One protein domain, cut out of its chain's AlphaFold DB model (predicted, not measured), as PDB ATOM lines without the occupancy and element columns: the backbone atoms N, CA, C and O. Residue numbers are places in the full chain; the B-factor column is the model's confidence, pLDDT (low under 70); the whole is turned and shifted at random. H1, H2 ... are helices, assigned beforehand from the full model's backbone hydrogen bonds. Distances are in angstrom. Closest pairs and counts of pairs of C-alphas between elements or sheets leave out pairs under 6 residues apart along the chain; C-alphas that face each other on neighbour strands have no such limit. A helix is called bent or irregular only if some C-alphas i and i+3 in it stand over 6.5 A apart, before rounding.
ATOM      1  N   THR A   2     136.753 213.901 176.176       75.94
ATOM      2  CA  THR A   2     135.677 213.294 176.973       75.94
ATOM      3  C   THR A   2     135.725 211.786 176.787       75.94
ATOM      4  O   THR A   2     135.509 211.309 175.679       75.94
ATOM      5  N   ILE A   3     136.036 211.045 177.846       86.94
ATOM      6  CA  ILE A   3     135.987 209.581 177.832       86.94
ATOM      7  C   ILE A   3     134.524 209.160 178.018       86.94
ATOM      8  O   ILE A   3     133.849 209.704 178.889       86.94
ATOM      9  N   PHE A   4     134.030 208.210 177.217       87.19
ATOM     10  CA  PHE A   4     132.621 207.793 177.300       87.19
ATOM     11  C   PHE A   4     132.277 207.009 178.566       87.19
ATOM     12  O   PHE A   4     131.173 207.157 179.079       87.19
ATOM     13  N   ALA A   5     133.200 206.180 179.057       91.44
ATOM     14  CA  ALA A   5     133.008 205.347 180.237       91.44
ATOM     15  C   ALA A   5     134.174 205.540 181.206       91.44
ATOM     16  O   ALA A   5     135.326 205.321 180.830       91.44
ATOM     17  N   ASP A   6     133.880 205.932 182.441       93.44
ATOM     18  CA  ASP A   6     134.841 206.021 183.538       93.44
ATOM     19  C   ASP A   6     135.141 204.641 184.154       93.44
ATOM     20  O   ASP A   6     134.502 203.633 183.838       93.44
ATOM     21  N   TYR A   7     136.148 204.585 185.029       94.19
ATOM     22  CA  TYR A   7     136.577 203.327 185.638       94.19
ATOM     23  C   TYR A   7     135.529 202.731 186.593       94.19
ATOM     24  O   TYR A   7     135.433 201.507 186.702       94.19
ATOM     25  N   ALA A   8     134.705 203.557 187.250       94.50
ATOM     26  CA  ALA A   8     133.647 203.049 188.119       94.50
ATOM     27  C   ALA A   8     132.532 202.391 187.294       94.50
ATOM     28  O   ALA A   8     132.020 201.342 187.683       94.50
ATOM     29  N   TYR A   9     132.214 202.934 186.113       94.81
ATOM     30  CA  TYR A   9     131.337 202.248 185.162       94.81
ATOM     31  C   TYR A   9     131.952 200.930 184.667       94.81
ATOM     32  O   TYR A   9     131.258 199.916 184.632       94.81
ATOM     33  N   TYR A  10     133.240 200.927 184.307       96.00
ATOM     34  CA  TYR A  10     133.934 199.731 183.814       96.00
ATOM     35  C   TYR A  10     133.946 198.584 184.832       96.00
ATOM     36  O   TYR A  10     133.499 197.481 184.523       96.00
ATOM     37  N   SER A  11     134.414 198.851 186.049       95.75
ATOM     38  CA  SER A  11     134.548 197.836 187.101       95.75
ATOM     39  C   SER A  11     133.208 197.462 187.743       95.75
ATOM     40  O   SER A  11     132.986 196.302 188.080       95.75
ATOM     41  N   GLY A  12     132.290 198.423 187.889       95.25
ATOM     42  CA  GLY A  12     130.998 198.214 188.539       95.25
ATOM     43  C   GLY A  12     129.898 197.750 187.586       95.25
ATOM     44  O   GLY A  12     129.375 196.647 187.719       95.25
ATOM     45  N   THR A  13     129.509 198.608 186.640       93.94
ATOM     46  CA  THR A  13     128.327 198.388 185.782       93.94
ATOM     47  C   THR A  13     128.603 197.421 184.635       93.94
ATOM     48  O   THR A  13     127.762 196.581 184.316       93.94
ATOM     49  N   TYR A  14     129.758 197.561 183.985       93.38
ATOM     50  CA  TYR A  14     130.185 196.677 182.902       93.38
ATOM     51  C   TYR A  14     130.767 195.361 183.444       93.38
ATOM     52  O   TYR A  14     130.550 194.315 182.836       93.38
ATOM     53  N   GLY A  15     131.423 195.399 184.609       93.06
ATOM     54  CA  GLY A  15     131.965 194.220 185.293       93.06
ATOM     55  C   GLY A  15     133.305 193.741 184.735       93.06
ATOM     56  O   GLY A  15     133.580 192.543 184.749       93.06
ATOM     57  N   GLY A  16     134.112 194.654 184.194       91.75
ATOM     58  CA  GLY A  16     135.438 194.341 183.673       91.75
ATOM     59  C   GLY A  16     136.504 194.301 184.772       91.75
ATOM     60  O   GLY A  16     136.473 195.098 185.707       91.75
ATOM     61  N   ASP A  17     137.458 193.380 184.629       93.31
ATOM     62  CA  ASP A  17     138.550 193.131 185.592       93.31
ATOM     63  C   ASP A  17     139.944 193.151 184.928       93.31
ATOM     64  O   ASP A  17     140.978 193.151 185.588       93.31
ATOM     65  N   LEU A  18     139.997 193.202 183.594       92.56
ATOM     66  CA  LEU A  18     141.235 193.049 182.828       92.56
ATOM     67  C   LEU A  18     142.172 194.263 182.944       92.56
ATOM     68  O   LEU A  18     143.393 194.111 182.883       92.56
ATOM     69  N   ILE A  19     141.613 195.473 183.038       92.81
ATOM     70  CA  ILE A  19     142.371 196.726 182.952       92.81
ATOM     71  C   ILE A  19     142.524 197.342 184.348       92.81
ATOM     72  O   ILE A  19     141.516 197.695 184.958       92.81
ATOM     73  N   PRO A  20     143.755 197.577 184.835       93.31
ATOM     74  CA  PRO A  20     143.966 198.267 186.101       93.31
ATOM     75  C   PRO A  20     143.582 199.750 185.999       93.31
ATOM     76  O   PRO A  20     143.809 200.393 184.967       93.31
ATOM     77  N   GLU A  21     143.074 200.310 187.100       93.12
ATOM     78  CA  GLU A  21     142.577 201.694 187.202       93.12
ATOM     79  C   GLU A  21     143.551 202.731 186.626       93.12
ATOM     80  O   GLU A  21     143.162 203.593 185.843       93.12
ATOM     81  N   GLU A  22     144.845 202.601 186.925       91.81
ATOM     82  CA  GLU A  22     145.879 203.538 186.471       91.81
ATOM     83  C   GLU A  22     146.048 203.573 184.943       91.81
ATOM     84  O   GLU A  22     146.470 204.579 184.368       91.81
ATOM     85  N   LYS A  23     145.755 202.458 184.265       90.19
ATOM     86  CA  LYS A  23     145.895 202.328 182.806       90.19
ATOM     87  C   LYS A  23     144.587 202.600 182.080       90.19
ATOM     88  O   LYS A  23     144.621 202.955 180.898       90.19
ATOM     89  N   TYR A  24     143.459 202.484 182.775       93.06
ATOM     90  CA  TYR A  24     142.136 202.604 182.185       93.06
ATOM     91  C   TYR A  24     141.908 203.936 181.443       93.06
ATOM     92  O   TYR A  24     141.533 203.872 180.273       93.06
ATOM     93  N   PRO A  25     142.232 205.130 181.988       92.31
ATOM     94  CA  PRO A  25     142.010 206.395 181.281       92.31
ATOM     95  C   PRO A  25     142.709 206.473 179.917       92.31
ATOM     96  O   PRO A  25     142.135 206.951 178.941       92.31
ATOM     97  N   SER A  26     143.941 205.959 179.822       90.19
ATOM     98  CA  SER A  26     144.708 205.966 178.568       90.19
ATOM     99  C   SER A  26     144.117 205.028 177.519       90.19
ATOM    100  O   SER A  26     144.100 205.349 176.330       90.19
ATOM    101  N   VAL A  27     143.637 203.860 177.940       91.44
ATOM    102  CA  VAL A  27     143.038 202.873 177.036       91.44
ATOM    103  C   VAL A  27     141.632 203.306 176.616       91.44
ATOM    104  O   VAL A  27     141.304 203.259 175.432       91.44
ATOM    105  N   ALA A  28     140.836 203.812 177.556       92.81
ATOM    106  CA  ALA A  28     139.496 204.325 177.307       92.81
ATOM    107  C   ALA A  28     139.516 205.551 176.379       92.81
ATOM    108  O   ALA A  28     138.641 205.696 175.527       92.81
ATOM    109  N   SER A  29     140.553 206.393 176.463       91.69
ATOM    110  CA  SER A  29     140.792 207.459 175.486       91.69
ATOM    111  C   SER A  29     140.958 206.906 174.066       91.69
ATOM    112  O   SER A  29     140.285 207.364 173.149       91.69
ATOM    113  N   LYS A  30     141.786 205.870 173.876       90.44
ATOM    114  CA  LYS A  30     141.986 205.241 172.557       90.44
ATOM    115  C   LYS A  30     140.710 204.581 172.029       90.44
ATOM    116  O   LYS A  30     140.442 204.621 170.829       90.44
ATOM    117  N   ALA A  31     139.925 203.966 172.913       91.88
ATOM    118  CA  ALA A  31     138.620 203.408 172.565       91.88
ATOM    119  C   ALA A  31     137.639 204.507 172.119       91.88
ATOM    120  O   ALA A  31     136.983 204.371 171.087       91.88
ATOM    121  N   THR A  32     137.606 205.623 172.850       91.44
ATOM    122  CA  THR A  32     136.801 206.813 172.532       91.44
ATOM    123  C   THR A  32     137.162 207.361 171.151       91.44
ATOM    124  O   THR A  32     136.271 207.568 170.329       91.44
ATOM    125  N   ASP A  33     138.454 207.508 170.846       89.50
ATOM    126  CA  ASP A  33     138.920 207.998 169.544       89.50
ATOM    127  C   ASP A  33     138.445 207.101 168.388       89.50
ATOM    128  O   ASP A  33     138.025 207.594 167.339       89.50
ATOM    129  N   ARG A  34     138.430 205.776 168.586       89.31
ATOM    130  CA  ARG A  34     137.911 204.826 167.587       89.31
ATOM    131  C   ARG A  34     136.404 204.925 167.395       89.31
ATOM    132  O   ARG A  34     135.938 204.885 166.258       89.31
ATOM    133  N   ILE A  35     135.644 205.079 168.477       89.69
ATOM    134  CA  ILE A  35     134.193 205.298 168.403       89.69
ATOM    135  C   ILE A  35     133.893 206.612 167.666       89.69
ATOM    136  O   ILE A  35     133.027 206.644 166.789       89.69
ATOM    137  N   ASN A  36     134.636 207.682 167.958       88.44
ATOM    138  CA  ASN A  36     134.498 208.970 167.275       88.44
ATOM    139  C   ASN A  36     134.815 208.860 165.782       88.44
ATOM    140  O   ASN A  36     134.043 209.346 164.951       88.44
ATOM    141  N   ALA A  37     135.901 208.168 165.430       86.44
ATOM    142  CA  ALA A  37     136.272 207.924 164.040       86.44
ATOM    143  C   ALA A  37     135.180 207.147 163.287       86.44
ATOM    144  O   ALA A  37     134.801 207.528 162.179       86.44
ATOM    145  N   ALA A  38     134.623 206.100 163.903       85.69
ATOM    146  CA  ALA A  38     133.579 205.283 163.292       85.69
ATOM    147  C   ALA A  38     132.223 206.003 163.172       85.69
ATOM    148  O   ALA A  38     131.447 205.712 162.264       85.69
ATOM    149  N   THR A  39     131.939 206.957 164.060       86.12
ATOM    150  CA  THR A  39     130.701 207.758 164.036       86.12
ATOM    151  C   THR A  39     130.848 209.089 163.303       86.12
ATOM    152  O   THR A  39     129.922 209.902 163.313       86.12
ATOM    153  N   PHE A  40     131.984 209.320 162.636       81.62
ATOM    154  CA  PHE A  40     132.281 210.551 161.894       81.62
ATOM    155  C   PHE A  40     132.140 211.820 162.752       81.62
ATOM    156  O   PHE A  40     131.697 212.857 162.261       81.62
ATOM    157  N   GLY A  41     132.455 211.726 164.047       75.69
ATOM    158  CA  GLY A  41     132.326 212.836 164.994       75.69
ATOM    159  C   GLY A  41     130.881 213.225 165.337       75.69
ATOM    160  O   GLY A  41     130.663 214.231 166.003       75.69
ATOM    161  N   ARG A  42     129.858 212.454 164.931       74.94
ATOM    162  CA  ARG A  42     128.457 212.763 165.289       74.94
ATOM    163  C   ARG A  42     128.208 212.713 166.788       74.94
ATOM    164  O   ARG A  42     127.444 213.518 167.306       74.94
ATOM    165  N   ILE A  43     128.896 211.805 167.473       77.06
ATOM    166  CA  ILE A  43     128.837 211.681 168.926       77.06
ATOM    167  C   ILE A  43     129.410 212.924 169.633       77.06
ATOM    168  O   ILE A  43     128.953 213.259 170.724       77.06
ATOM    169  N   GLU A  44     130.327 213.673 169.008       71.19
ATOM    170  CA  GLU A  44     130.867 214.911 169.595       71.19
ATOM    171  C   GLU A  44     129.807 216.016 169.715       71.19
ATOM    172  O   GLU A  44     129.922 216.891 170.570       71.19
ATOM    173  N   LYS A  45     128.744 215.958 168.900       69.50
ATOM    174  CA  LYS A  45     127.590 216.867 169.004       69.50
ATOM    175  C   LYS A  45     126.617 216.474 170.124       69.50
ATOM    176  O   LYS A  45     125.695 217.233 170.409       69.50
ATOM    177  N   GLY A  46     126.831 215.319 170.754       70.31
ATOM    178  CA  GLY A  46     126.000 214.754 171.810       70.31
ATOM    179  C   GLY A  46     125.541 213.339 171.464       70.31
ATOM    180  O   GLY A  46     125.035 213.083 170.372       70.31
ATOM    181  N   VAL A  47     125.700 212.414 172.412       76.38
ATOM    182  CA  VAL A  47     125.096 211.078 172.323       76.38
ATOM    183  C   VAL A  47     123.625 211.194 172.732       76.38
ATOM    184  O   VAL A  47     123.352 211.753 173.796       76.38
ATOM    185  N   PRO A  48     122.670 210.673 171.942       80.44
ATOM    186  CA  PRO A  48     121.285 210.539 172.386       80.44
ATOM    187  C   PRO A  48     121.225 209.741 173.692       80.44
ATOM    188  O   PRO A  48     121.890 208.711 173.810       80.44
ATOM    189  N   THR A  49     120.420 210.168 174.664       81.81
ATOM    190  CA  THR A  49     120.334 209.514 175.988       81.81
ATOM    191  C   THR A  49     119.959 208.031 175.894       81.81
ATOM    192  O   THR A  49     120.446 207.205 176.660       81.81
ATOM    193  N   GLU A  50     119.164 207.661 174.890       83.38
ATOM    194  CA  GLU A  50     118.791 206.279 174.556       83.38
ATOM    195  C   GLU A  50     119.961 205.394 174.081       83.38
ATOM    196  O   GLU A  50     119.871 204.165 174.107       83.38
ATOM    197  N   HIS A  51     121.069 205.992 173.641       85.19
ATOM    198  CA  HIS A  51     122.251 205.290 173.132       85.19
ATOM    199  C   HIS A  51     123.473 205.430 174.040       85.19
ATOM    200  O   HIS A  51     124.483 204.769 173.799       85.19
ATOM    201  N   GLU A  52     123.386 206.235 175.098       87.81
ATOM    202  CA  GLU A  52     124.492 206.501 176.017       87.81
ATOM    203  C   GLU A  52     125.039 205.212 176.651       87.81
ATOM    204  O   GLU A  52     126.241 204.954 176.604       87.81
ATOM    205  N   GLU A  53     124.157 204.340 177.146       90.38
ATOM    206  CA  GLU A  53     124.545 203.050 177.730       90.38
ATOM    207  C   GLU A  53     125.197 202.106 176.710       90.38
ATOM    208  O   GLU A  53     126.137 201.375 177.028       90.38
ATOM    209  N   VAL A  54     124.740 202.137 175.457       91.00
ATOM    210  CA  VAL A  54     125.304 201.310 174.381       91.00
ATOM    211  C   VAL A  54     126.708 201.794 174.015       91.00
ATOM    212  O   VAL A  54     127.617 200.984 173.834       91.00
ATOM    213  N   VAL A  55     126.914 203.113 173.957       91.31
ATOM    214  CA  VAL A  55     128.227 203.719 173.696       91.31
ATOM    215  C   VAL A  55     129.202 203.427 174.839       91.31
ATOM    216  O   VAL A  55     130.344 203.051 174.573       91.31
ATOM    217  N   LYS A  56     128.756 203.521 176.099       92.81
ATOM    218  CA  LYS A  56     129.571 203.177 177.275       92.81
ATOM    219  C   LYS A  56     130.045 201.726 177.237       92.81
ATOM    220  O   LYS A  56     131.243 201.476 177.343       92.81
ATOM    221  N   ARG A  57     129.138 200.775 176.988       93.62
ATOM    222  CA  ARG A  57     129.483 199.345 176.862       93.62
ATOM    223  C   ARG A  57     130.429 199.067 175.698       93.62
ATOM    224  O   ARG A  57     131.381 198.310 175.862       93.62
ATOM    225  N   CYS A  58     130.202 199.707 174.551       93.69
ATOM    226  CA  CYS A  58     131.101 199.618 173.401       93.69
ATOM    227  C   CYS A  58     132.513 200.115 173.754       93.69
ATOM    228  O   CYS A  58     133.501 199.471 173.408       93.69
ATOM    229  N   CYS A  59     132.615 201.225 174.491       94.31
ATOM    230  CA  CYS A  59     133.889 201.771 174.951       94.31
ATOM    231  C   CYS A  59     134.633 200.790 175.867       94.31
ATOM    232  O   CYS A  59     135.823 200.555 175.660       94.31
ATOM    233  N   CYS A  60     133.936 200.166 176.822       94.94
ATOM    234  CA  CYS A  60     134.521 199.165 177.712       94.94
ATOM    235  C   CYS A  60     135.012 197.918 176.956       94.94
ATOM    236  O   CYS A  60     136.157 197.514 177.142       94.94
ATOM    237  N   GLU A  61     134.203 197.355 176.049       94.38
ATOM    238  CA  GLU A  61     134.600 196.175 175.258       94.38
ATOM    239  C   GLU A  61     135.796 196.488 174.344       94.38
ATOM    240  O   GLU A  61     136.736 195.701 174.241       94.38
ATOM    241  N   LEU A  62     135.824 197.676 173.728       92.88
ATOM    242  CA  LEU A  62     136.979 198.136 172.956       92.88
ATOM    243  C   LEU A  62     138.220 198.329 173.825       92.88
ATOM    244  O   LEU A  62     139.322 197.990 173.390       92.88
ATOM    245  N   ALA A  63     138.062 198.877 175.029       93.19
ATOM    246  CA  ALA A  63     139.175 199.084 175.939       93.19
ATOM    247  C   ALA A  63     139.847 197.750 176.294       93.19
ATOM    248  O   ALA A  63     141.074 197.655 176.249       93.19
ATOM    249  N   GLU A  64     139.069 196.695 176.544       92.56
ATOM    250  CA  GLU A  64     139.609 195.366 176.852       92.56
ATOM    251  C   GLU A  64     140.381 194.749 175.686       92.56
ATOM    252  O   GLU A  64     141.396 194.097 175.909       92.56
ATOM    253  N   GLN A  65     139.972 195.008 174.442       90.00
ATOM    254  CA  GLN A  65     140.721 194.546 173.267       90.00
ATOM    255  C   GLN A  65     141.989 195.367 173.005       90.00
ATOM    256  O   GLN A  65     142.989 194.846 172.511       90.00
ATOM    257  N   ILE A  66     141.970 196.665 173.320       88.50
ATOM    258  CA  ILE A  66     143.114 197.558 173.101       88.50
ATOM    259  C   ILE A  66     144.196 197.330 174.164       88.50
ATOM    260  O   ILE A  66     145.385 197.372 173.839       88.50
ATOM    261  N   TYR A  67     143.809 197.082 175.416       90.31
ATOM    262  CA  TYR A  67     144.732 196.949 176.542       90.31
ATOM    263  C   TYR A  67     145.889 195.950 176.327       90.31
ATOM    264  O   TYR A  67     147.041 196.395 176.420       90.31
ATOM    265  N   PRO A  68     145.664 194.666 175.975       85.06
ATOM    266  CA  PRO A  68     146.750 193.692 175.821       85.06
ATOM    267  C   PRO A  68     147.761 194.119 174.751       85.06
ATOM    268  O   PRO A  68     148.966 193.993 174.937       85.06
ATOM    269  N   ILE A  69     147.295 194.736 173.667       80.12
ATOM    270  CA  ILE A  69     148.157 195.201 172.573       80.12
ATOM    271  C   ILE A  69     148.995 196.402 173.011       80.12
ATOM    272  O   ILE A  69     150.164 196.524 172.648       80.12
ATOM    273  N   THR A  70     148.421 197.298 173.819       76.62
ATOM    274  CA  THR A  70     149.189 198.417 174.380       76.62
ATOM    275  C   THR A  70     150.252 197.967 175.375       76.62
ATOM    276  O   THR A  70     151.282 198.630 175.484       76.62
ATOM    277  N   LEU A  71     150.030 196.841 176.057       76.75
ATOM    278  CA  LEU A  71     150.995 196.228 176.963       76.75
ATOM    279  C   LEU A  71     152.160 195.608 176.173       76.75
ATOM    280  O   LEU A  71     153.313 195.956 176.425       76.75
ATOM    281  N   GLU A  72     151.867 194.808 175.144       68.88
ATOM    282  CA  GLU A  72     152.875 194.205 174.253       68.88
ATOM    283  C   GLU A  72     153.739 195.262 173.545       68.88
ATOM    284  O   GLU A  72     154.967 195.147 173.468       68.88
ATOM    285  N   ALA A  73     153.118 196.346 173.069       66.31
ATOM    286  CA  ALA A  73     153.833 197.459 172.451       66.31
ATOM    287  C   ALA A  73     154.756 198.179 173.448       66.31
ATOM    288  O   ALA A  73     155.882 198.541 173.097       66.31
ATOM    289  N   ALA A  74     154.313 198.368 174.696       63.75
ATOM    290  CA  ALA A  74     155.138 198.958 175.747       63.75
ATOM    291  C   ALA A  74     156.321 198.050 176.119       63.75
ATOM    292  O   ALA A  74     157.435 198.546 176.278       63.75
ATOM    293  N   PHE A  75     156.109 196.732 176.188       60.00
ATOM    294  CA  PHE A  75     157.165 195.756 176.466       60.00
ATOM    295  C   PHE A  75     158.220 195.715 175.350       60.00
ATOM    296  O   PHE A  75     159.420 195.799 175.613       60.00
ATOM    297  N   THR A  76     157.775 195.698 174.091       57.94
ATOM    298  CA  THR A  76     158.661 195.722 172.915       57.94
ATOM    299  C   THR A  76     159.474 197.020 172.841       57.94
ATOM    300  O   THR A  76     160.654 196.996 172.501       57.94
ATOM    301  N   SER A  77     158.872 198.151 173.225       54.09
ATOM    302  CA  SER A  77     159.539 199.464 173.242       54.09
ATOM    303  C   SER A  77     160.533 199.614 174.404       54.09
ATOM    304  O   SER A  77     161.577 200.241 174.246       54.09
ATOM    305  N   ALA A  78     160.228 199.038 175.573       54.00
ATOM    306  CA  ALA A  78     161.077 199.097 176.765       54.00
ATOM    307  C   ALA A  78     162.281 198.139 176.702       54.00
ATOM    308  O   ALA A  78     163.304 198.397 177.331       54.00
ATOM    309  N   SER A  79     162.189 197.069 175.908       48.91
ATOM    310  CA  SER A  79     163.251 196.070 175.712       48.91
ATOM    311  C   SER A  79     164.464 196.587 174.911       48.91
ATOM    312  O   SER A  79     165.383 195.829 174.621       48.91
ATOM    313  N   LEU A 117     143.518 194.188 164.669       75.06
ATOM    314  CA  LEU A 117     142.881 194.945 165.748       75.06
ATOM    315  C   LEU A 117     141.816 195.901 165.202       75.06
ATOM    316  O   LEU A 117     140.759 196.068 165.800       75.06
ATOM    317  N   ASP A 118     142.107 196.539 164.073       78.12
ATOM    318  CA  ASP A 118     141.180 197.452 163.407       78.12
ATOM    319  C   ASP A 118     139.895 196.737 162.956       78.12
ATOM    320  O   ASP A 118     138.790 197.246 163.153       78.12
ATOM    321  N   ASP A 119     140.029 195.509 162.448       80.19
ATOM    322  CA  ASP A 119     138.899 194.690 162.007       80.19
ATOM    323  C   ASP A 119     138.056 194.219 163.205       80.19
ATOM    324  O   ASP A 119     136.828 194.323 163.184       80.19
ATOM    325  N   VAL A 120     138.705 193.782 164.295       84.94
ATOM    326  CA  VAL A 120     138.029 193.404 165.551       84.94
ATOM    327  C   VAL A 120     137.290 194.597 166.154       84.94
ATOM    328  O   VAL A 120     136.122 194.484 166.524       84.94
ATOM    329  N   CYS A 121     137.926 195.767 166.213       86.19
ATOM    330  CA  CYS A 121     137.284 196.964 166.743       86.19
ATOM    331  C   CYS A 121     136.122 197.430 165.869       86.19
ATOM    332  O   CYS A 121     135.079 197.795 166.406       86.19
ATOM    333  N   SER A 122     136.257 197.352 164.545       86.25
ATOM    334  CA  SER A 122     135.158 197.640 163.621       86.25
ATOM    335  C   SER A 122     133.977 196.688 163.837       86.25
ATOM    336  O   SER A 122     132.830 197.132 163.876       86.25
ATOM    337  N   ALA A 123     134.238 195.395 164.052       87.12
ATOM    338  CA  ALA A 123     133.201 194.406 164.344       87.12
ATOM    339  C   ALA A 123     132.480 194.680 165.678       87.12
ATOM    340  O   ALA A 123     131.251 194.618 165.732       87.12
ATOM    341  N   ILE A 124     133.215 195.039 166.736       89.88
ATOM    342  CA  ILE A 124     132.644 195.412 168.044       89.88
ATOM    343  C   ILE A 124     131.781 196.668 167.911       89.88
ATOM    344  O   ILE A 124     130.638 196.697 168.369       89.88
ATOM    345  N   ILE A 125     132.287 197.687 167.216       89.94
ATOM    346  CA  ILE A 125     131.549 198.926 166.966       89.94
ATOM    347  C   ILE A 125     130.254 198.640 166.201       89.94
ATOM    348  O   ILE A 125     129.200 199.139 166.587       89.94
ATOM    349  N   LEU A 126     130.294 197.806 165.160       88.19
ATOM    350  CA  LEU A 126     129.103 197.405 164.406       88.19
ATOM    351  C   LEU A 126     128.107 196.614 165.261       88.19
ATOM    352  O   LEU A 126     126.900 196.821 165.140       88.19
ATOM    353  N   ARG A 127     128.585 195.738 166.147       89.19
ATOM    354  CA  ARG A 127     127.733 194.948 167.047       89.19
ATOM    355  C   ARG A 127     126.913 195.833 167.985       89.19
ATOM    356  O   ARG A 127     125.732 195.557 168.190       89.19
ATOM    357  N   HIS A 128     127.523 196.885 168.529       88.06
ATOM    358  CA  HIS A 128     126.862 197.800 169.465       88.06
ATOM    359  C   HIS A 128     126.107 198.927 168.758       88.06
ATOM    360  O   HIS A 128     124.933 199.160 169.029       88.06
ATOM    361  N   LEU A 129     126.761 199.618 167.824       86.81
ATOM    362  CA  LEU A 129     126.259 200.843 167.191       86.81
ATOM    363  C   LEU A 129     125.612 200.609 165.818       86.81
ATOM    364  O   LEU A 129     125.042 201.530 165.239       86.81
ATOM    365  N   GLY A 130     125.632 199.387 165.280       83.19
ATOM    366  CA  GLY A 130     125.039 199.088 163.970       83.19
ATOM    367  C   GLY A 130     123.529 199.322 163.898       83.19
ATOM    368  O   GLY A 130     122.995 199.576 162.823       83.19
ATOM    369  N   ARG A 131     122.837 199.278 165.042       78.62
ATOM    370  CA  ARG A 131     121.378 199.450 165.136       78.62
ATOM    371  C   ARG A 131     120.947 200.860 165.539       78.62
ATOM    372  O   ARG A 131     119.755 201.136 165.521       78.62
ATOM    373  N   THR A 132     121.887 201.732 165.903       79.62
ATOM    374  CA  THR A 132     121.600 203.083 166.422       79.62
ATOM    375  C   THR A 132     121.572 204.151 165.328       79.62
ATOM    376  O   THR A 132     121.301 205.312 165.602       79.62
ATOM    377  N   GLY A 133     121.905 203.803 164.079       76.25
ATOM    378  CA  GLY A 133     121.992 204.763 162.969       76.25
ATOM    379  C   GLY A 133     123.208 205.701 163.032       76.25
ATOM    380  O   GLY A 133     123.499 206.384 162.053       76.25
ATOM    381  N   LEU A 134     123.987 205.679 164.121       77.56
ATOM    382  CA  LEU A 134     125.158 206.547 164.322       77.56
ATOM    383  C   LEU A 134     126.297 206.277 163.323       77.56
ATOM    384  O   LEU A 134     127.096 207.170 163.035       77.56
ATOM    385  N   LEU A 135     126.350 205.064 162.764       77.12
ATOM    386  CA  LEU A 135     127.329 204.655 161.750       77.12
ATOM    387  C   LEU A 135     126.920 205.038 160.315       77.12
ATOM    388  O   LEU A 135     127.688 204.832 159.375       77.12
ATOM    389  N   PHE A 136     125.712 205.575 160.109       68.31
ATOM    390  CA  PHE A 136     125.176 205.811 158.771       68.31
ATOM    391  C   PHE A 136     125.851 207.008 158.089       68.31
ATOM    392  O   PHE A 136     125.900 208.103 158.634       68.31
ATOM    393  N   ARG A 137     126.363 206.840 156.865       59.75
ATOM    394  CA  ARG A 137     127.062 207.901 156.110       59.75
ATOM    395  C   ARG A 137     126.159 208.819 155.273       59.75
ATOM    396  O   ARG A 137     126.681 209.648 154.533       59.75
TER     397      ARG A 137
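This is residues 2 to 79 and 117 to 137 of the 141 residues of an uncharacterized protein of Ruminococcus flavefaciens (UniProt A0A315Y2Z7). The long helix H4 makes the longest axis; H2 crosses it, H5 packs alongside, small H1 packs on it, and residues 72 to 79 stick out. The printed part has 99 residues with five named helices, H1 to H5 in order, class all helix. It is compact, radius of gyration of the C-alphas 13.5 A, spanning 43 by 28 by 21 A.

H4, residues 49 to 78, has a kink of 33 degrees near residue 66 and is irregular, C-alphas 50 and 53 being 7.3 A apart. Its residues 59 to 67 alone touch H2, residues 24 to 38, at a steep tilt of 62 degrees, closest C-alphas Ala 28 and Ala 63, 5.4 A. Its residues 54 to 66 alone touch H5, residues 117 to 129, at a shallow tilt of 12 degrees, opposite ways, closest C-alphas Cys 58 and His 128, 6.1 A. Its residues 57 to 60 alone only just touch H1, residues 7 to 14, with 3 pairs of C-alphas within 8 A, closest Tyr 10 and Cys 60, 6.2 A. H3, residues 42 to 45, touches H2 only at the corner, only just, with 3 such pairs, closest Asn 36 and Ile 43, 6.5 A. Every O i to N i+4 pair is within hydrogen-bond range in H2 and H5, 3 of 4 in H1, 22 of 26 in H4; H3 is too short.

H4 runs 42.1 A from C-alpha 49 at (120.334, 209.514, 175.988), H2 20.9 A, and H5 17.7 A to C-alpha 129 at (126.259, 200.843, 167.191).

Residues 80 to 116 are not printed; C-alphas 79 and 117 are 22.7 A apart across the cut. Of the links printed whole, none is long. The pLDDT is under 70 at residues 45, 72 to 79 and 136 to 137.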